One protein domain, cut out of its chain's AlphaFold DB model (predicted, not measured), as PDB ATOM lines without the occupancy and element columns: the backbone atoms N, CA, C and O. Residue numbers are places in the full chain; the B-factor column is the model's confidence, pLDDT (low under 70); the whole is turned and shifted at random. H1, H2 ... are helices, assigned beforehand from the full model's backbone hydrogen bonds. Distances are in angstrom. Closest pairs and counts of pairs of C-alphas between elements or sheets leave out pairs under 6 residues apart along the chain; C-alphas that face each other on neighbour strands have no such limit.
ATOM      1  N   SER A   2      64.459 -76.999  29.564       51.75
ATOM      2  CA  SER A   2      64.742 -78.131  28.659       51.75
ATOM      3  C   SER A   2      65.865 -77.872  27.645       51.75
ATOM      4  O   SER A   2      66.696 -78.743  27.453       51.75
ATOM      5  N   VAL A   3      65.948 -76.676  27.047       48.31
ATOM      6  CA  VAL A   3      66.983 -76.349  26.038       48.31
ATOM      7  C   VAL A   3      68.392 -76.330  26.634       48.31
ATOM      8  O   VAL A   3      69.314 -76.842  26.019       48.31
ATOM      9  N   VAL A   4      68.554 -75.794  27.848       56.19
ATOM     10  CA  VAL A   4      69.861 -75.745  28.526       56.19
ATOM     11  C   VAL A   4      70.313 -77.154  28.907       56.19
ATOM     12  O   VAL A   4      71.434 -77.528  28.609       56.19
ATOM     13  N   VAL A   5      69.421 -77.967  29.482       62.62
ATOM     14  CA  VAL A   5      69.738 -79.354  29.864       62.62
ATOM     15  C   VAL A   5      70.050 -80.219  28.641       62.62
ATOM     16  O   VAL A   5      71.029 -80.958  28.655       62.62
ATOM     17  N   LEU A   6      69.245 -80.116  27.579       53.72
ATOM     18  CA  LEU A   6      69.470 -80.854  26.334       53.72
ATOM     19  C   LEU A   6      70.726 -80.362  25.609       53.72
ATOM     20  O   LEU A   6      71.464 -81.184  25.083       53.72
ATOM     21  N   GLY A   7      71.005 -79.056  25.652       56.59
ATOM     22  CA  GLY A   7      72.244 -78.466  25.152       56.59
ATOM     23  C   GLY A   7      73.458 -79.030  25.881       56.59
ATOM     24  O   GLY A   7      74.325 -79.609  25.243       56.59
ATOM     25  N   THR A   8      73.491 -78.974  27.216       59.44
ATOM     26  CA  THR A   8      74.594 -79.543  28.010       59.44
ATOM     27  C   THR A   8      74.749 -81.054  27.795       59.44
ATOM     28  O   THR A   8      75.873 -81.533  27.667       59.44
ATOM     29  N   ALA A   9      73.647 -81.807  27.709       59.84
ATOM     30  CA  ALA A   9      73.677 -83.252  27.469       59.84
ATOM     31  C   ALA A   9      74.158 -83.616  26.052       59.84
ATOM     32  O   ALA A   9      74.882 -84.593  25.879       59.84
ATOM     33  N   ALA A  10      73.793 -82.835  25.034       55.19
ATOM     34  CA  ALA A  10      74.278 -83.036  23.673       55.19
ATOM     35  C   ALA A  10      75.795 -82.808  23.567       55.19
ATOM     36  O   ALA A  10      76.447 -83.483  22.781       55.19
ATOM     37  N   LEU A  11      76.371 -81.919  24.385       58.03
ATOM     38  CA  LEU A  11      77.816 -81.665  24.416       58.03
ATOM     39  C   LEU A  11      78.609 -82.803  25.054       58.03
ATOM     40  O   LEU A  11      79.622 -83.225  24.504       58.03
ATOM     41  N   THR A  12      78.142 -83.322  26.191       61.81
ATOM     42  CA  THR A  12      78.804 -84.461  26.838       61.81
ATOM     43  C   THR A  12      78.724 -85.714  25.976       61.81
ATOM     44  O   THR A  12      79.674 -86.487  25.937       61.81
ATOM     45  N   ILE A  13      77.621 -85.898  25.246       61.28
ATOM     46  CA  ILE A  13      77.461 -87.009  24.302       61.28
ATOM     47  C   ILE A  13      78.269 -86.768  23.022       61.28
ATOM     48  O   ILE A  13      78.888 -87.703  22.535       61.28
ATOM     49  N   GLY A  14      78.315 -85.537  22.504       59.22
ATOM     50  CA  GLY A  14      79.078 -85.173  21.306       59.22
ATOM     51  C   GLY A  14      80.575 -85.454  21.443       59.22
ATOM     52  O   GLY A  14      81.181 -85.970  20.517       59.22
ATOM     53  N   GLN A  15      81.150 -85.232  22.628       60.34
ATOM     54  CA  GLN A  15      82.550 -85.580  22.924       60.34
ATOM     55  C   GLN A  15      82.821 -87.092  22.967       60.34
ATOM     56  O   GLN A  15      83.974 -87.515  22.942       60.34
ATOM     57  N   LEU A  16      81.770 -87.907  23.066       65.69
ATOM     58  CA  LEU A  16      81.848 -89.368  23.043       65.69
ATOM     59  C   LEU A  16      81.574 -89.936  21.643       65.69
ATOM     60  O   LEU A  16      81.667 -91.152  21.464       65.69
ATOM     61  N   VAL A  17      81.208 -89.091  20.671       67.25
ATOM     62  CA  VAL A  17      80.986 -89.508  19.285       67.25
ATOM     63  C   VAL A  17      82.347 -89.720  18.620       67.25
ATOM     64  O   VAL A  17      83.151 -88.795  18.588       67.25
ATOM     65  N   PRO A  18      82.637 -90.923  18.099       79.81
ATOM     66  CA  PRO A  18      83.896 -91.172  17.406       79.81
ATOM     67  C   PRO A  18      83.999 -90.409  16.077       79.81
ATOM     68  O   PRO A  18      83.031 -90.380  15.321       79.81
ATOM     69  N   ASP A  19      85.200 -89.955  15.720       77.94
ATOM     70  CA  ASP A  19      85.483 -89.179  14.496       77.94
ATOM     71  C   ASP A  19      85.029 -89.859  13.185       77.94
ATOM     72  O   ASP A  19      84.776 -89.205  12.176       77.94
ATOM     73  N   TRP A  20      84.881 -91.192  13.165       81.44
ATOM     74  CA  TRP A  20      84.379 -91.913  11.985       81.44
ATOM     75  C   TRP A  20      82.888 -91.663  11.703       81.44
ATOM     76  O   TRP A  20      82.411 -91.976  10.609       81.44
ATOM     77  N   VAL A  21      82.145 -91.125  12.675       80.50
ATOM     78  CA  VAL A  21      80.713 -90.821  12.559       80.50
ATOM     79  C   VAL A  21      80.480 -89.558  11.738       80.50
ATOM     80  O   VAL A  21      79.514 -89.518  10.976       80.50
ATOM     81  N   ASP A  22      81.372 -88.573  11.816       76.19
ATOM     82  CA  ASP A  22      81.253 -87.292  11.113       76.19
ATOM     83  C   ASP A  22      81.074 -87.450   9.592       76.19
ATOM     84  O   ASP A  22      80.043 -87.007   9.076       76.19
ATOM     85  N   PRO A  23      81.941 -88.179   8.857       82.56
ATOM     86  CA  PRO A  23      81.762 -88.371   7.415       82.56
ATOM     87  C   PRO A  23      80.517 -89.202   7.061       82.56
ATOM     88  O   PRO A  23      80.008 -89.130   5.938       82.56
ATOM     89  N   ILE A  24      79.991 -90.007   7.990       87.06
ATOM     90  CA  ILE A  24      78.726 -90.728   7.787       87.06
ATOM     91  C   ILE A  24      77.550 -89.767   7.943       87.06
ATOM     92  O   ILE A  24      76.661 -89.752   7.091       87.06
ATOM     93  N   MET A  25      77.545 -88.968   9.009       80.38
ATOM     94  CA  MET A  25      76.511 -87.970   9.271       80.38
ATOM     95  C   MET A  25      76.457 -86.934   8.153       80.38
ATOM     96  O   MET A  25      75.364 -86.629   7.677       80.38
ATOM     97  N   GLU A  26      77.611 -86.484   7.659       83.25
ATOM     98  CA  GLU A  26      77.719 -85.578   6.517       83.25
ATOM     99  C   GLU A  26      77.011 -86.159   5.282       83.25
ATOM    100  O   GLU A  26      76.094 -85.545   4.730       83.25
ATOM    101  N   ARG A  27      77.330 -87.403   4.903       88.94
ATOM    102  CA  ARG A  27      76.692 -88.078   3.761       88.94
ATOM    103  C   ARG A  27      75.200 -88.298   3.966       88.94
ATOM    104  O   ARG A  27      74.429 -88.129   3.025       88.94
ATOM    105  N   VAL A  28      74.775 -88.674   5.173       87.19
ATOM    106  CA  VAL A  28      73.353 -88.859   5.502       87.19
ATOM    107  C   VAL A  28      72.601 -87.541   5.334       87.19
ATOM    108  O   VAL A  28      71.583 -87.508   4.639       87.19
ATOM    109  N   VAL A  29      73.119 -86.447   5.900       86.62
ATOM    110  CA  VAL A  29      72.553 -85.101   5.735       86.62
ATOM    111  C   VAL A  29      72.507 -84.738   4.253       86.62
ATOM    112  O   VAL A  29      71.440 -84.385   3.747       86.62
ATOM    113  N   GLY A  30      73.604 -84.939   3.523       89.38
ATOM    114  CA  GLY A  30      73.678 -84.677   2.091       89.38
ATOM    115  C   GLY A  30      72.604 -85.419   1.290       89.38
ATOM    116  O   GLY A  30      71.858 -84.804   0.526       89.38
ATOM    117  N   VAL A  31      72.451 -86.729   1.510       91.75
ATOM    118  CA  VAL A  31      71.426 -87.547   0.841       91.75
ATOM    119  C   VAL A  31      70.028 -87.036   1.175       91.75
ATOM    120  O   VAL A  31      69.188 -86.922   0.280       91.75
ATOM    121  N   THR A  32      69.759 -86.686   2.437       90.50
ATOM    122  CA  THR A  32      68.444 -86.139   2.801       90.50
ATOM    123  C   THR A  32      68.162 -84.820   2.081       90.50
ATOM    124  O   THR A  32      67.067 -84.653   1.543       90.50
ATOM    125  N   LEU A  33      69.141 -83.919   1.977       90.81
ATOM    126  CA  LEU A  33      69.006 -82.654   1.254       90.81
ATOM    127  C   LEU A  33      68.780 -82.865  -0.248       90.81
ATOM    128  O   LEU A  33      67.935 -82.186  -0.837       90.81
ATOM    129  N   LEU A  34      69.458 -83.835  -0.865       94.81
ATOM    130  CA  LEU A  34      69.230 -84.187  -2.268       94.81
ATOM    131  C   LEU A  34      67.804 -84.699  -2.497       94.81
ATOM    132  O   LEU A  34      67.107 -84.229  -3.400       94.81
ATOM    133  N   LEU A  35      67.343 -85.619  -1.645       91.62
ATOM    134  CA  LEU A  35      65.991 -86.170  -1.723       91.62
ATOM    135  C   LEU A  35      64.929 -85.082  -1.532       91.62
ATOM    136  O   LEU A  35      63.975 -85.014  -2.308       91.62
ATOM    137  N   LEU A  36      65.089 -84.208  -0.533       88.06
ATOM    138  CA  LEU A  36      64.145 -83.119  -0.275       88.06
ATOM    139  C   LEU A  36      64.155 -82.069  -1.394       88.06
ATOM    140  O   LEU A  36      63.084 -81.625  -1.809       88.06
ATOM    141  N   GLY A  37      65.332 -81.688  -1.899       89.88
ATOM    142  CA  GLY A  37      65.471 -80.736  -3.002       89.88
ATOM    143  C   GLY A  37      64.822 -81.259  -4.284       89.88
ATOM    144  O   GLY A  37      63.967 -80.589  -4.870       89.88
ATOM    145  N   GLY A  38      65.132 -82.504  -4.660       92.94
ATOM    146  CA  GLY A  38      64.508 -83.182  -5.797       92.94
ATOM    147  C   GLY A  38      62.993 -83.331  -5.635       92.94
ATOM    148  O   GLY A  38      62.240 -83.069  -6.575       92.94
ATOM    149  N   TRP A  39      62.521 -83.667  -4.430       87.88
ATOM    150  CA  TRP A  39      61.092 -83.752  -4.124       87.88
ATOM    151  C   TRP A  39      60.367 -82.413  -4.313       87.88
ATOM    152  O   TRP A  39      59.272 -82.385  -4.877       87.88
ATOM    153  N   ILE A  40      60.962 -81.297  -3.875       84.69
ATOM    154  CA  ILE A  40      60.373 -79.962  -4.054       84.69
ATOM    155  C   ILE A  40      60.268 -79.613  -5.544       84.69
ATOM    156  O   ILE A  40      59.190 -79.204  -5.985       84.69
ATOM    157  N   LEU A  41      61.332 -79.821  -6.329       88.44
ATOM    158  CA  LEU A  41      61.304 -79.565  -7.777       88.44
ATOM    159  C   LEU A  41      60.247 -80.420  -8.476       88.44
ATOM    160  O   LEU A  41      59.435 -79.907  -9.247       88.44
ATOM    161  N   TRP A  42      60.213 -81.715  -8.161       87.75
ATOM    162  CA  TRP A  42      59.212 -82.628  -8.695       87.75
ATOM    163  C   TRP A  42      57.787 -82.191  -8.337       87.75
ATOM    164  O   TRP A  42      56.900 -82.204  -9.191       87.75
ATOM    165  N   SER A  43      57.567 -81.743  -7.097       78.19
ATOM    166  CA  SER A  43      56.275 -81.227  -6.643       78.19
ATOM    167  C   SER A  43      55.862 -79.969  -7.407       78.19
ATOM    168  O   SER A  43      54.698 -79.858  -7.784       78.19
ATOM    169  N   LEU A  44      56.785 -79.037  -7.665       82.75
ATOM    170  CA  LEU A  44      56.514 -77.830  -8.454       82.75
ATOM    171  C   LEU A  44      56.106 -78.185  -9.890       82.75
ATOM    172  O   LEU A  44      55.064 -77.737 -10.364       82.75
ATOM    173  N   VAL A  45      56.879 -79.054 -10.546       82.00
ATOM    174  CA  VAL A  45      56.654 -79.477 -11.939       82.00
ATOM    175  C   VAL A  45      55.365 -80.290 -12.098       82.00
ATOM    176  O   VAL A  45      54.673 -80.185 -13.113       82.00
ATOM    177  N   ARG A  46      55.016 -81.119 -11.107       79.25
ATOM    178  CA  ARG A  46      53.775 -81.904 -11.125       79.25
ATOM    179  C   ARG A  46      52.546 -81.041 -10.846       79.25
ATOM    180  O   ARG A  46      51.502 -81.272 -11.450       79.25
ATOM    181  N   ASN A  47      52.667 -80.058  -9.960       67.44
ATOM    182  CA  ASN A  47      51.568 -79.178  -9.575       67.44
ATOM    183  C   ASN A  47      51.268 -78.091 -10.626       67.44
ATOM    184  O   ASN A  47      50.155 -77.589 -10.687       67.44
ATOM    185  N   ASP A  48      52.227 -77.753 -11.492       59.97
ATOM    186  CA  ASP A  48      51.993 -76.869 -12.644       59.97
ATOM    187  C   ASP A  48      51.121 -77.520 -13.738       59.97
ATOM    188  O   ASP A  48      50.432 -76.827 -14.477       59.97
ATOM    189  N   ARG A  49      51.070 -78.860 -13.799       55.38
ATOM    190  CA  ARG A  49      50.300 -79.612 -14.812       55.38
ATOM    191  C   ARG A  49      48.851 -79.929 -14.432       55.38
ATOM    192  O   ARG A  49      48.096 -80.399 -15.277       55.38
ATOM    193  N   GLY A  50      48.448 -79.696 -13.186       48.78
ATOM    194  CA  GLY A  50      47.070 -79.878 -12.731       48.78
ATOM    195  C   GLY A  50      46.657 -78.657 -11.932       48.78
ATOM    196  O   GLY A  50      47.116 -78.512 -10.808       48.78
ATOM    197  N   GLY A  51      45.832 -77.782 -12.513       44.59
ATOM    198  CA  GLY A  51      45.423 -76.474 -11.970       44.59
ATOM    199  C   GLY A  51      44.596 -76.498 -10.675       44.59
ATOM    200  O   GLY A  51      43.604 -75.788 -10.564       44.59
ATOM    201  N   PRO A  97      48.488 -78.816  18.971       73.31
ATOM    202  CA  PRO A  97      49.620 -78.249  19.712       73.31
ATOM    203  C   PRO A  97      50.675 -79.284  20.137       73.31
ATOM    204  O   PRO A  97      51.870 -79.009  20.112       73.31
ATOM    205  N   ARG A  98      50.247 -80.519  20.438       69.06
ATOM    206  CA  ARG A  98      51.125 -81.632  20.839       69.06
ATOM    207  C   ARG A  98      52.104 -82.070  19.745       69.06
ATOM    208  O   ARG A  98      53.258 -82.352  20.040       69.06
ATOM    209  N   SER A  99      51.672 -82.102  18.485       72.31
ATOM    210  CA  SER A  99      52.561 -82.433  17.362       72.31
ATOM    211  C   SER A  99      53.525 -81.301  17.020       72.31
ATOM    212  O   SER A  99      54.680 -81.576  16.718       72.31
ATOM    213  N   ALA A 100      53.081 -80.042  17.109       73.50
ATOM    214  CA  ALA A 100      53.964 -78.891  16.921       73.50
ATOM    215  C   ALA A 100      55.063 -78.859  17.996       73.50
ATOM    216  O   ALA A 100      56.235 -78.684  17.674       73.50
ATOM    217  N   PHE A 101      54.694 -79.135  19.251       75.56
ATOM    218  CA  PHE A 101      55.641 -79.285  20.351       75.56
ATOM    219  C   PHE A 101      56.641 -80.425  20.105       75.56
ATOM    220  O   PHE A 101      57.841 -80.207  20.220       75.56
ATOM    221  N   GLY A 102      56.178 -81.615  19.701       77.62
ATOM    222  CA  GLY A 102      57.059 -82.757  19.422       77.62
ATOM    223  C   GLY A 102      58.063 -82.496  18.294       77.62
ATOM    224  O   GLY A 102      59.236 -82.830  18.424       77.62
ATOM    225  N   VAL A 103      57.631 -81.832  17.217       71.56
ATOM    226  CA  VAL A 103      58.532 -81.396  16.137       71.56
ATOM    227  C   VAL A 103      59.553 -80.382  16.654       71.56
ATOM    228  O   VAL A 103      60.733 -80.507  16.342       71.56
ATOM    229  N   GLY A 104      59.121 -79.419  17.474       71.94
ATOM    230  CA  GLY A 104      60.015 -78.451  18.113       71.94
ATOM    231  C   GLY A 104      61.054 -79.107  19.026       71.94
ATOM    232  O   GLY A 104      62.208 -78.701  19.012       71.94
ATOM    233  N   VAL A 105      60.677 -80.157  19.762       74.81
ATOM    234  CA  VAL A 105      61.599 -80.937  20.602       74.81
ATOM    235  C   VAL A 105      62.621 -81.687  19.750       74.81
ATOM    236  O   VAL A 105      63.809 -81.570  20.013       74.81
ATOM    237  N   ILE A 106      62.196 -82.408  18.707       70.44
ATOM    238  CA  ILE A 106      63.121 -83.137  17.818       70.44
ATOM    239  C   ILE A 106      64.098 -82.171  17.142       70.44
ATOM    240  O   ILE A 106      65.292 -82.441  17.078       70.44
ATOM    241  N   HIS A 107      63.593 -81.036  16.661       69.00
ATOM    242  CA  HIS A 107      64.417 -80.027  16.010       69.00
ATOM    243  C   HIS A 107      65.382 -79.348  16.994       69.00
ATOM    244  O   HIS A 107      66.555 -79.197  16.683       69.00
ATOM    245  N   GLY A 108      64.913 -79.004  18.197       63.88
ATOM    246  CA  GLY A 108      65.728 -78.362  19.231       63.88
ATOM    247  C   GLY A 108      66.725 -79.292  19.931       63.88
ATOM    248  O   GLY A 108      67.696 -78.804  20.495       63.88
ATOM    249  N   ILE A 109      66.501 -80.613  19.905       63.12
ATOM    250  CA  ILE A 109      67.471 -81.628  20.358       63.12
ATOM    251  C   ILE A 109      68.598 -81.819  19.333       63.12
ATOM    252  O   ILE A 109      69.677 -82.278  19.701       63.12
ATOM    253  N   GLY A 110      68.370 -81.473  18.061       59.59
ATOM    254  CA  GLY A 110      69.395 -81.540  17.023       59.59
ATOM    255  C   GLY A 110      70.671 -80.803  17.442       59.59
ATOM    256  O   GLY A 110      70.609 -79.679  17.947       59.59
ATOM    257  N   ALA A 111      71.821 -81.443  17.219       54.88
ATOM    258  CA  ALA A 111      73.144 -80.988  17.656       54.88
ATOM    259  C   ALA A 111      73.474 -79.534  17.253       54.88
ATOM    260  O   ALA A 111      74.194 -78.846  17.971       54.88
ATOM    261  N   GLU A 112      72.874 -79.043  16.165       63.53
ATOM    262  CA  GLU A 112      73.067 -77.705  15.592       63.53
ATOM    263  C   GLU A 112      72.811 -76.544  16.562       63.53
ATOM    264  O   GLU A 112      73.514 -75.539  16.510       63.53
ATOM    265  N   THR A 113      71.846 -76.662  17.483       61.94
ATOM    266  CA  THR A 113      71.554 -75.548  18.410       61.94
ATOM    267  C   THR A 113      72.606 -75.454  19.521       61.94
ATOM    268  O   THR A 113      72.944 -74.361  19.972       61.94
ATOM    269  N   GLY A 114      73.151 -76.595  19.959       59.81
ATOM    270  CA  GLY A 114      74.224 -76.644  20.957       59.81
ATOM    271  C   GLY A 114      75.574 -76.205  20.388       59.81
ATOM    272  O   GLY A 114      76.310 -75.474  21.048       59.81
ATOM    273  N   THR A 115      75.876 -76.586  19.143       63.53
ATOM    274  CA  THR A 115      77.130 -76.214  18.469       63.53
ATOM    275  C   THR A 115      77.169 -74.735  18.071       63.53
ATOM    276  O   THR A 115      78.196 -74.088  18.268       63.53
ATOM    277  N   GLN A 116      76.054 -74.152  17.609       72.38
ATOM    278  CA  GLN A 116      75.972 -72.720  17.260       72.38
ATOM    279  C   GLN A 116      76.236 -71.792  18.452       72.38
ATOM    280  O   GLN A 116      76.894 -70.762  18.319       72.38
ATOM    281  N   VAL A 117      75.751 -72.162  19.634       67.50
ATOM    282  CA  VAL A 117      75.986 -71.396  20.862       67.50
ATOM    283  C   VAL A 117      77.454 -71.422  21.251       67.50
ATOM    284  O   VAL A 117      77.993 -70.391  21.646       67.50
ATOM    285  N   LEU A 118      78.094 -72.589  21.165       64.81
ATOM    286  CA  LEU A 118      79.505 -72.725  21.505       64.81
ATOM    287  C   LEU A 118      80.388 -71.914  20.566       64.81
ATOM    288  O   LEU A 118      81.285 -71.242  21.058       64.81
ATOM    289  N   LEU A 119      80.091 -71.912  19.262       67.31
ATOM    290  CA  LEU A 119      80.781 -71.061  18.289       67.31
ATOM    291  C   LEU A 119      80.657 -69.574  18.651       67.31
ATOM    292  O   LEU A 119      81.645 -68.844  18.657       67.31
ATOM    293  N   ILE A 120      79.461 -69.107  19.020       67.81
ATOM    294  CA  ILE A 120      79.260 -67.709  19.436       67.81
ATOM    295  C   ILE A 120      80.005 -67.408  20.745       67.81
ATOM    296  O   ILE A 120      80.624 -66.353  20.875       67.81
ATOM    297  N   ALA A 121      79.969 -68.326  21.713       66.25
ATOM    298  CA  ALA A 121      80.657 -68.166  22.989       66.25
ATOM    299  C   ALA A 121      82.190 -68.188  22.840       66.25
ATOM    300  O   ALA A 121      82.868 -67.415  23.518       66.25
ATOM    301  N   SER A 122      82.730 -69.015  21.933       65.56
ATOM    302  CA  SER A 122      84.163 -69.075  21.632       65.56
ATOM    303  C   SER A 122      84.644 -67.823  20.903       65.56
ATOM    304  O   SER A 122      85.685 -67.284  21.265       65.56
ATOM    305  N   ILE A 123      83.867 -67.303  19.941       64.44
ATOM    306  CA  ILE A 123      84.158 -66.024  19.269       64.44
ATOM    307  C   ILE A 123      84.093 -64.858  20.269       64.44
ATOM    308  O   ILE A 123      84.903 -63.936  20.210       64.44
ATOM    309  N   GLY A 124      83.145 -64.901  21.208       65.12
ATOM    310  CA  GLY A 124      82.952 -63.868  22.226       65.12
ATOM    311  C   GLY A 124      83.957 -63.890  23.384       65.12
ATOM    312  O   GLY A 124      83.874 -63.017  24.247       65.12
ATOM    313  N   GLY A 125      84.874 -64.866  23.440       61.75
ATOM    314  CA  GLY A 125      85.872 -64.988  24.512       61.75
ATOM    315  C   GLY A 125      85.269 -65.208  25.905       61.75
ATOM    316  O   GLY A 125      85.835 -64.761  26.902       61.75
ATOM    317  N   ALA A 126      84.096 -65.839  25.984       63.25
ATOM    318  CA  ALA A 126      83.339 -65.954  27.223       63.25
ATOM    319  C   ALA A 126      83.994 -66.928  28.222       63.25
ATOM    320  O   ALA A 126      84.243 -68.090  27.900       63.25
ATOM    321  N   ASP A 127      84.213 -66.477  29.464       65.31
ATOM    322  CA  ASP A 127      84.545 -67.364  30.585       65.31
ATOM    323  C   ASP A 127      83.333 -68.234  30.998       65.31
ATOM    324  O   ASP A 127      82.243 -68.117  30.435       65.31
ATOM    325  N   ALA A 128      83.490 -69.120  31.990       62.25
ATOM    326  CA  ALA A 128      82.419 -70.032  32.416       62.25
ATOM    327  C   ALA A 128      81.111 -69.309  32.823       62.25
ATOM    328  O   ALA A 128      80.016 -69.829  32.608       62.25
ATOM    329  N   THR A 129      81.216 -68.095  33.367       63.75
ATOM    330  CA  THR A 129      80.087 -67.215  33.713       63.75
ATOM    331  C   THR A 129      79.509 -66.518  32.477       63.75
ATOM    332  O   THR A 129      78.288 -66.431  32.326       63.75
ATOM    333  N   GLY A 130      80.366 -66.080  31.554       66.06
ATOM    334  CA  GLY A 130      79.988 -65.496  30.268       66.06
ATOM    335  C   GLY A 130      79.266 -66.482  29.348       66.06
ATOM    336  O   GLY A 130      78.365 -66.084  28.610       66.06
ATOM    337  N   LEU A 131      79.587 -67.776  29.441       67.50
ATOM    338  CA  LEU A 131      78.974 -68.845  28.647       67.50
ATOM    339  C   LEU A 131      77.471 -68.981  28.946       67.50
ATOM    340  O   LEU A 131      76.655 -69.136  28.035       67.50
ATOM    341  N   GLY A 132      77.085 -68.825  30.217       71.06
ATOM    342  CA  GLY A 132      75.681 -68.781  30.636       71.06
ATOM    343  C   GLY A 132      74.941 -67.538  30.127       71.06
ATOM    344  O   GLY A 132      73.798 -67.636  29.678       71.06
ATOM    345  N   GLY A 133      75.599 -66.374  30.136       75.31
ATOM    346  CA  GLY A 133      75.046 -65.132  29.584       75.31
ATOM    347  C   GLY A 133      74.830 -65.200  28.069       75.31
ATOM    348  O   GLY A 133      73.748 -64.865  27.583       75.31
ATOM    349  N   ALA A 134      75.820 -65.715  27.333       73.38
ATOM    350  CA  ALA A 134      75.744 -65.932  25.889       73.38
ATOM    351  C   ALA A 134      74.623 -66.918  25.519       73.38
ATOM    352  O   ALA A 134      73.837 -66.645  24.612       73.38
ATOM    353  N   MET A 135      74.478 -68.011  26.277       73.19
ATOM    354  CA  MET A 135      73.364 -68.955  26.129       73.19
ATOM    355  C   MET A 135      72.000 -68.277  26.288       73.19
ATOM    356  O   MET A 135      71.098 -68.510  25.486       73.19
ATOM    357  N   MET A 136      71.835 -67.428  27.304       78.31
ATOM    358  CA  MET A 136      70.569 -66.730  27.549       78.31
ATOM    359  C   MET A 136      70.256 -65.706  26.454       78.31
ATOM    360  O   MET A 136      69.115 -65.645  25.992       78.31
ATOM    361  N   ALA A 137      71.256 -64.948  25.998       81.44
ATOM    362  CA  ALA A 137      71.108 -64.007  24.890       81.44
ATOM    363  C   ALA A 137      70.766 -64.725  23.573       81.44
ATOM    364  O   ALA A 137      69.859 -64.297  22.859       81.44
ATOM    365  N   PHE A 138      71.419 -65.857  23.287       78.50
ATOM    366  CA  PHE A 138      71.118 -66.695  22.128       78.50
ATOM    367  C   PHE A 138      69.693 -67.252  22.182       78.50
ATOM    368  O   PHE A 138      68.949 -67.122  21.215       78.50
ATOM    369  N   VAL A 139      69.270 -67.819  23.318       80.81
ATOM    370  CA  VAL A 139      67.904 -68.343  23.491       80.81
ATOM    371  C   VAL A 139      66.864 -67.231  23.337       80.81
ATOM    372  O   VAL A 139      65.837 -67.446  22.691       80.81
ATOM    373  N   ALA A 140      67.123 -66.042  23.889       85.25
ATOM    374  CA  ALA A 140      66.247 -64.887  23.730       85.25
ATOM    375  C   ALA A 140      66.156 -64.449  22.261       85.25
ATOM    376  O   ALA A 140      65.052 -64.290  21.741       85.25
ATOM    377  N   GLY A 141      67.295 -64.320  21.574       87.00
ATOM    378  CA  GLY A 141      67.350 -63.994  20.151       87.00
ATOM    379  C   GLY A 141      66.632 -65.031  19.289       87.00
ATOM    380  O   GLY A 141      65.819 -64.664  18.445       87.00
ATOM    381  N   LEU A 142      66.842 -66.323  19.549       83.81
ATOM    382  CA  LEU A 142      66.163 -67.417  18.856       83.81
ATOM    383  C   LEU A 142      64.648 -67.356  19.077       83.81
ATOM    384  O   LEU A 142      63.889 -67.466  18.116       83.81
ATOM    385  N   LEU A 143      64.188 -67.123  20.310       84.50
ATOM    386  CA  LEU A 143      62.761 -67.011  20.610       84.50
ATOM    387  C   LEU A 143      62.128 -65.802  19.908       84.50
ATOM    388  O   LEU A 143      61.062 -65.938  19.304       84.50
ATOM    389  N   ILE A 144      62.782 -64.640  19.961       91.12
ATOM    390  CA  ILE A 144      62.300 -63.401  19.339       91.12
ATOM    391  C   ILE A 144      62.257 -63.564  17.821       91.12
ATOM    392  O   ILE A 144      61.197 -63.385  17.225       91.12
ATOM    393  N   SER A 145      63.367 -63.964  17.200       86.69
ATOM    394  CA  SER A 145      63.473 -64.127  15.749       86.69
ATOM    395  C   SER A 145      62.502 -65.179  15.227       86.69
ATOM    396  O   SER A 145      61.803 -64.929  14.250       86.69
ATOM    397  N   ASN A 146      62.381 -66.327  15.894       83.38
ATOM    398  CA  ASN A 146      61.491 -67.388  15.434       83.38
ATOM    399  C   ASN A 146      60.011 -66.999  15.584       83.38
ATOM    400  O   ASN A 146      59.195 -67.308  14.717       83.38
ATOM    401  N   THR A 147      59.665 -66.250  16.636       84.44
ATOM    402  CA  THR A 147      58.315 -65.690  16.807       84.44
ATOM    403  C   THR A 147      58.027 -64.608  15.770       84.44
ATOM    404  O   THR A 147      56.954 -64.609  15.170       84.44
ATOM    405  N   ALA A 148      58.986 -63.716  15.509       88.38
ATOM    406  CA  ALA A 148      58.859 -62.659  14.515       88.38
ATOM    407  C   ALA A 148      58.707 -63.238  13.103       88.38
ATOM    408  O   ALA A 148      57.769 -62.875  12.402       88.38
ATOM    409  N   ILE A 149      59.555 -64.193  12.709       83.62
ATOM    410  CA  ILE A 149      59.455 -64.892  11.420       83.62
ATOM    411  C   ILE A 149      58.119 -65.625  11.319       83.62
ATOM    412  O   ILE A 149      57.477 -65.542  10.278       83.62
ATOM    413  N   ALA A 150      57.663 -66.307  12.374       82.00
ATOM    414  CA  ALA A 150      56.369 -66.984  12.364       82.00
ATOM    415  C   ALA A 150      55.202 -65.997  12.200       82.00
ATOM    416  O   ALA A 150      54.320 -66.228  11.374       82.00
ATOM    417  N   ALA A 151      55.212 -64.882  12.935       82.19
ATOM    418  CA  ALA A 151      54.189 -63.843  12.849       82.19
ATOM    419  C   ALA A 151      54.187 -63.158  11.474       82.19
ATOM    420  O   ALA A 151      53.133 -63.033  10.853       82.19
ATOM    421  N   LEU A 152      55.364 -62.782  10.964       82.62
ATOM    422  CA  LEU A 152      55.539 -62.183   9.640       82.62
ATOM    423  C   LEU A 152      55.173 -63.159   8.526       82.62
ATOM    424  O   LEU A 152      54.540 -62.758   7.559       82.62
ATOM    425  N   SER A 153      55.512 -64.441   8.662       76.12
ATOM    426  CA  SER A 153      55.130 -65.470   7.694       76.12
ATOM    427  C   SER A 153      53.627 -65.706   7.713       76.12
ATOM    428  O   SER A 153      53.035 -65.846   6.651       76.12
ATOM    429  N   ALA A 154      52.983 -65.710   8.883       77.62
ATOM    430  CA  ALA A 154      51.532 -65.840   8.986       77.62
ATOM    431  C   ALA A 154      50.810 -64.617   8.398       77.62
ATOM    432  O   ALA A 154      49.911 -64.775   7.574       77.62
ATOM    433  N   ALA A 155      51.235 -63.404   8.759       78.44
ATOM    434  CA  ALA A 155      50.680 -62.160   8.228       78.44
ATOM    435  C   ALA A 155      50.937 -62.020   6.718       78.44
ATOM    436  O   ALA A 155      50.022 -61.714   5.954       78.44
ATOM    437  N   GLY A 156      52.162 -62.314   6.284       69.88
ATOM    438  CA  GLY A 156      52.580 -62.325   4.889       69.88
ATOM    439  C   GLY A 156      51.787 -63.340   4.080       69.88
ATOM    440  O   GLY A 156      51.235 -62.984   3.054       69.88
ATOM    441  N   PHE A 157      51.612 -64.562   4.580       67.25
ATOM    442  CA  PHE A 157      50.796 -65.589   3.933       67.25
ATOM    443  C   PHE A 157      49.332 -65.173   3.768       67.25
ATOM    444  O   PHE A 157      48.740 -65.420   2.719       67.25
ATOM    445  N   ILE A 158      48.749 -64.522   4.780       65.31
ATOM    446  CA  ILE A 158      47.386 -63.984   4.701       65.31
ATOM    447  C   ILE A 158      47.314 -62.898   3.615       65.31
ATOM    448  O   ILE A 158      46.402 -62.928   2.789       65.31
ATOM    449  N   ALA A 159      48.314 -62.013   3.545       61.88
ATOM    450  CA  ALA A 159      48.402 -60.942   2.550       61.88
ATOM    451  C   ALA A 159      48.740 -61.430   1.123       61.88
ATOM    452  O   ALA A 159      48.296 -60.832   0.146       61.88
ATOM    453  N   THR A 160      49.506 -62.516   0.979       56.34
ATOM    454  CA  THR A 160      50.048 -63.015  -0.298       56.34
ATOM    455  C   THR A 160      49.457 -64.353  -0.733       56.34
ATOM    456  O   THR A 160      50.003 -64.990  -1.635       56.34
ATOM    457  N   SER A 161      48.346 -64.795  -0.138       56.56
ATOM    458  CA  SER A 161      47.668 -66.059  -0.483       56.56
ATOM    459  C   SER A 161      47.278 -66.173  -1.972       56.56
ATOM    460  O   SER A 161      47.038 -67.274  -2.463       56.56
ATOM    461  N   ALA A 162      47.312 -65.063  -2.719       57.09
ATOM    462  CA  ALA A 162      47.097 -65.001  -4.165       57.09
ATOM    463  C   ALA A 162      48.382 -65.051  -5.033       57.09
ATOM    464  O   ALA A 162      48.304 -65.275  -6.240       57.09
ATOM    465  N   ALA A 163      49.580 -64.855  -4.468       68.44
ATOM    466  CA  ALA A 163      50.814 -64.662  -5.237       68.44
ATOM    467  C   ALA A 163      51.586 -65.975  -5.460       68.44
ATOM    468  O   ALA A 163      52.619 -66.240  -4.840       68.44
ATOM    469  N   ARG A 164      51.106 -66.791  -6.407       72.69
ATOM    470  CA  ARG A 164      51.732 -68.066  -6.819       72.69
ATOM    471  C   ARG A 164      53.236 -67.945  -7.102       72.69
ATOM    472  O   ARG A 164      53.992 -68.855  -6.773       72.69
ATOM    473  N   TRP A 165      53.674 -66.832  -7.687       77.69
ATOM    474  CA  TRP A 165      55.071 -66.613  -8.069       77.69
ATOM    475  C   TRP A 165      56.027 -66.553  -6.867       77.69
ATOM    476  O   TRP A 165      57.117 -67.108  -6.950       77.69
ATOM    477  N   LEU A 166      55.613 -65.974  -5.731       74.81
ATOM    478  CA  LEU A 166      56.428 -65.931  -4.507       74.81
ATOM    479  C   LEU A 166      56.616 -67.329  -3.916       74.81
ATOM    480  O   LEU A 166      57.705 -67.706  -3.486       74.81
ATOM    481  N   MET A 167      55.554 -68.127  -3.935       73.44
ATOM    482  CA  MET A 167      55.569 -69.498  -3.437       73.44
ATOM    483  C   MET A 167      56.450 -70.407  -4.300       73.44
ATOM    484  O   MET A 167      57.239 -71.195  -3.785       73.44
ATOM    485  N   VAL A 168      56.339 -70.274  -5.623       81.44
ATOM    486  CA  VAL A 168      57.183 -71.007  -6.572       81.44
ATOM    487  C   VAL A 168      58.634 -70.544  -6.454       81.44
ATOM    488  O   VAL A 168      59.521 -71.384  -6.344       81.44
ATOM    489  N   GLY A 169      58.882 -69.233  -6.399       84.56
ATOM    490  CA  GLY A 169      60.223 -68.663  -6.269       84.56
ATOM    491  C   GLY A 169      60.937 -69.121  -4.999       84.56
ATOM    492  O   GLY A 169      62.046 -69.643  -5.076       84.56
ATOM    493  N   THR A 170      60.284 -69.023  -3.838       81.88
ATOM    494  CA  THR A 170      60.844 -69.513  -2.562       81.88
ATOM    495  C   THR A 170      61.095 -71.023  -2.582       81.88
ATOM    496  O   THR A 170      62.134 -71.476  -2.106       81.88
ATOM    497  N   GLY A 171      60.197 -71.805  -3.191       84.12
ATOM    498  CA  GLY A 171      60.380 -73.243  -3.397       84.12
ATOM    499  C   GLY A 171      61.582 -73.586  -4.283       84.12
ATOM    500  O   GLY A 171      62.351 -74.480  -3.935       84.12
ATOM    501  N   ILE A 172      61.779 -72.865  -5.393       89.12
ATOM    502  CA  ILE A 172      62.938 -73.035  -6.285       89.12
ATOM    503  C   ILE A 172      64.228 -72.704  -5.540       89.12
ATOM    504  O   ILE A 172      65.151 -73.513  -5.559       89.12
ATOM    505  N   VAL A 173      64.281 -71.563  -4.849       90.56
ATOM    506  CA  VAL A 173      65.465 -71.150  -4.080       90.56
ATOM    507  C   VAL A 173      65.827 -72.209  -3.040       90.56
ATOM    508  O   VAL A 173      66.969 -72.664  -3.000       90.56
ATOM    509  N   ALA A 174      64.850 -72.667  -2.251       87.81
ATOM    510  CA  ALA A 174      65.070 -73.702  -1.246       87.81
ATOM    511  C   ALA A 174      65.546 -75.028  -1.864       87.81
ATOM    512  O   ALA A 174      66.426 -75.683  -1.311       87.81
ATOM    513  N   ALA A 175      64.986 -75.427  -3.009       89.62
ATOM    514  CA  ALA A 175      65.376 -76.657  -3.685       89.62
ATOM    515  C   ALA A 175      66.790 -76.583  -4.270       89.62
ATOM    516  O   ALA A 175      67.564 -77.516  -4.081       89.62
ATOM    517  N   VAL A 176      67.143 -75.478  -4.934       93.62
ATOM    518  CA  VAL A 176      68.486 -75.259  -5.487       93.62
ATOM    519  C   VAL A 176      69.520 -75.253  -4.369       93.62
ATOM    520  O   VAL A 176      70.499 -75.986  -4.453       93.62
ATOM    521  N   PHE A 177      69.269 -74.504  -3.293       90.00
ATOM    522  CA  PHE A 177      70.154 -74.485  -2.131       90.00
ATOM    523  C   PHE A 177      70.342 -75.891  -1.541       90.00
ATOM    524  O   PHE A 177      71.470 -76.340  -1.352       90.00
ATOM    525  N   SER A 178      69.244 -76.629  -1.342       91.00
ATOM    526  CA  SER A 178      69.271 -78.009  -0.839       91.00
ATOM    527  C   SER A 178      70.055 -78.954  -1.756       91.00
ATOM    528  O   SER A 178      70.776 -79.817  -1.271       91.00
ATOM    529  N   LEU A 179      69.949 -78.805  -3.080       94.25
ATOM    530  CA  LEU A 179      70.688 -79.635  -4.031       94.25
ATOM    531  C   LEU A 179      72.184 -79.309  -4.045       94.25
ATOM    532  O   LEU A 179      72.995 -80.229  -4.075       94.25
ATOM    533  N   LEU A 180      72.551 -78.026  -3.995       92.88
ATOM    534  CA  LEU A 180      73.951 -77.593  -3.963       92.88
ATOM    535  C   LEU A 180      74.647 -78.085  -2.692       92.88
ATOM    536  O   LEU A 180      75.644 -78.799  -2.775       92.88
ATOM    537  N   VAL A 181      74.072 -77.776  -1.525       89.56
ATOM    538  CA  VAL A 181      74.613 -78.211  -0.230       89.56
ATOM    539  C   VAL A 181      74.581 -79.735  -0.128       89.56
ATOM    540  O   VAL A 181      75.580 -80.351   0.222       89.56
ATOM    541  N   GLY A 182      73.477 -80.374  -0.524       91.25
ATOM    542  CA  GLY A 182      73.364 -81.831  -0.505       91.25
ATOM    543  C   GLY A 182      74.415 -82.537  -1.366       91.25
ATOM    544  O   GLY A 182      74.961 -83.561  -0.960       91.25
ATOM    545  N   THR A 183      74.751 -81.975  -2.529       93.56
ATOM    546  CA  THR A 183      75.809 -82.511  -3.399       93.56
ATOM    547  C   THR A 183      77.180 -82.385  -2.738       93.56
ATOM    548  O   THR A 183      77.930 -83.354  -2.716       93.56
ATOM    549  N   ALA A 184      77.492 -81.232  -2.143       90.19
ATOM    550  CA  ALA A 184      78.764 -81.032  -1.451       90.19
ATOM    551  C   ALA A 184      78.952 -82.020  -0.282       90.19
ATOM    552  O   ALA A 184      79.960 -82.722  -0.233       90.19
ATOM    553  N   PHE A 185      77.934 -82.162   0.572       87.19
ATOM    554  CA  PHE A 185      77.929 -83.084   1.717       87.19
ATOM    555  C   PHE A 185      77.979 -84.570   1.305       87.19
ATOM    556  O   PHE A 185      78.572 -85.404   1.982       87.19
ATOM    557  N   THR A 186      77.349 -84.950   0.186       90.94
ATOM    558  CA  THR A 186      77.402 -86.350  -0.289       90.94
ATOM    559  C   THR A 186      78.738 -86.725  -0.907       90.94
ATOM    560  O   THR A 186      79.168 -87.872  -0.775       90.94
ATOM    561  N   LEU A 187      79.390 -85.775  -1.576       90.81
ATOM    562  CA  LEU A 187      80.699 -85.972  -2.188       90.81
ATOM    563  C   LEU A 187      81.856 -85.811  -1.188       90.81
ATOM    564  O   LEU A 187      82.986 -86.125  -1.549       90.81
ATOM    565  N   GLY A 188      81.582 -85.377   0.049       82.94
ATOM    566  CA  GLY A 188      82.613 -85.113   1.059       82.94
ATOM    567  C   GLY A 188      83.499 -83.928   0.680       82.94
ATOM    568  O   GLY A 188      84.703 -83.957   0.906       82.94
ATOM    569  N   VAL A 189      82.914 -82.936   0.006       85.00
ATOM    570  CA  VAL A 189      83.581 -81.691  -0.406       85.00
ATOM    571  C   VAL A 189      82.909 -80.481   0.240       85.00
ATOM    572  O   VAL A 189      82.892 -79.392  -0.338       85.00
ATOM    573  N   ALA A 190      82.317 -80.670   1.424       75.31
ATOM    574  CA  ALA A 190      81.717 -79.585   2.195       75.31
ATOM    575  C   ALA A 190      82.717 -78.446   2.456       75.31
ATOM    576  O   ALA A 190      82.314 -77.288   2.417       75.31
ATOM    577  N   ASP A 191      84.009 -78.761   2.566       74.94
ATOM    578  CA  ASP A 191      85.107 -77.801   2.749       74.94
ATOM    579  C   ASP A 191      85.271 -76.801   1.584       74.94
ATOM    580  O   ASP A 191      85.927 -75.775   1.726       74.94
TER     581      ASP A 191
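This is residues 2 to 51 and 97 to 191 of the 199 residues of an uncharacterized protein of Chloroflexi bacterium (UniProt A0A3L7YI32). The model is a loose, open frame of helices round an empty middle: H2 and H6 lie side by side as one wall, the long helix H5 makes another side, H4 packs on H5 near its first residues and crosses H1, and H3 reaches H1 with its last residues, 108 to 109, while it stays apart from H5. H5 and H6 make a corner at their tight link, and residues 15 to 21 join the cluster to H2; residues 97 to 104 of H3 stick out. The printed part has 145 residues with six named helices, H1 to H6 in order along the chain, and no named strand; the class is all helix. It is loose, with a radius of gyration of the C-alphas of 18.9 A, and only just elongated, spanning 57 by 38 by 31 A.

H1 holds residues 2 to 14, 17.6 A long, and begins with C-alpha 2 at (64.742, -78.131, 28.659). H2 holds residues 22 to 48, 39.1 A. After the cut come H3, residues 97 to 109, 18.2 A, and H4, residues 111 to 123, 18.7 A. H5, the longest helix, holds residues 128 to 160, 46.6 A, and begins with C-alpha 128 at (82.419, -70.032, 32.416). H6 holds residues 164 to 187, 34.4 A, and ends with C-alpha 187 at (80.699, -85.972, -2.188).

H1 touches H3, which uses residues 108 to 109 alone; the closest C-alphas, of Leu 6 and Ile 109, are 6.3 A apart. Their tilt of 36 degrees, the same way, is only just steep. Residues 7 to 11 of H1 touch residues 111 to 114 of H4, about perpendicular at 86 degrees, with the C-alphas of Gly 7 and Gly 114 closest at 5.0 A. H3 and H4 meet only through their link. Residues 117 to 121 of H4 touch residues 130 to 138 of H5 at a steep tilt of 57 degrees, opposite ways; the closest C-alphas, of Ala 121 and Leu 131, are 5.9 A apart. H1 and H5 are near each other, with 7 pairs of C-alphas within 10 A. H2 touches H6 at a shallow tilt of 29 degrees, opposite ways, with the C-alphas of Gly 30 and Gly 182 closest at 3.9 A. H2 and H5 are apart; H5 and H6 are only just apart, at 8.2 A. Helix packing is mostly crossed. In H1, H2, H3 and H6 every O i to N i+4 pair is within hydrogen-bond range; in H4 it is 8 of 9 and in H5 28 of 29.

The C-alphas farthest apart, of Gly 50 and Asp 127, are 58.6 A apart. Residues 52 to 96 are not printed, and C-alphas 51 and 97 stand 32.0 A apart across the cut. Of the links printed whole, H1 to H2 is short and the others are tight. Residues 143 to 156 of H5 stand free. The mean pLDDT of the printed part is 75.1; 54 residues are under 70, among them 2 to 17, 117 to 131 and 156 to 163.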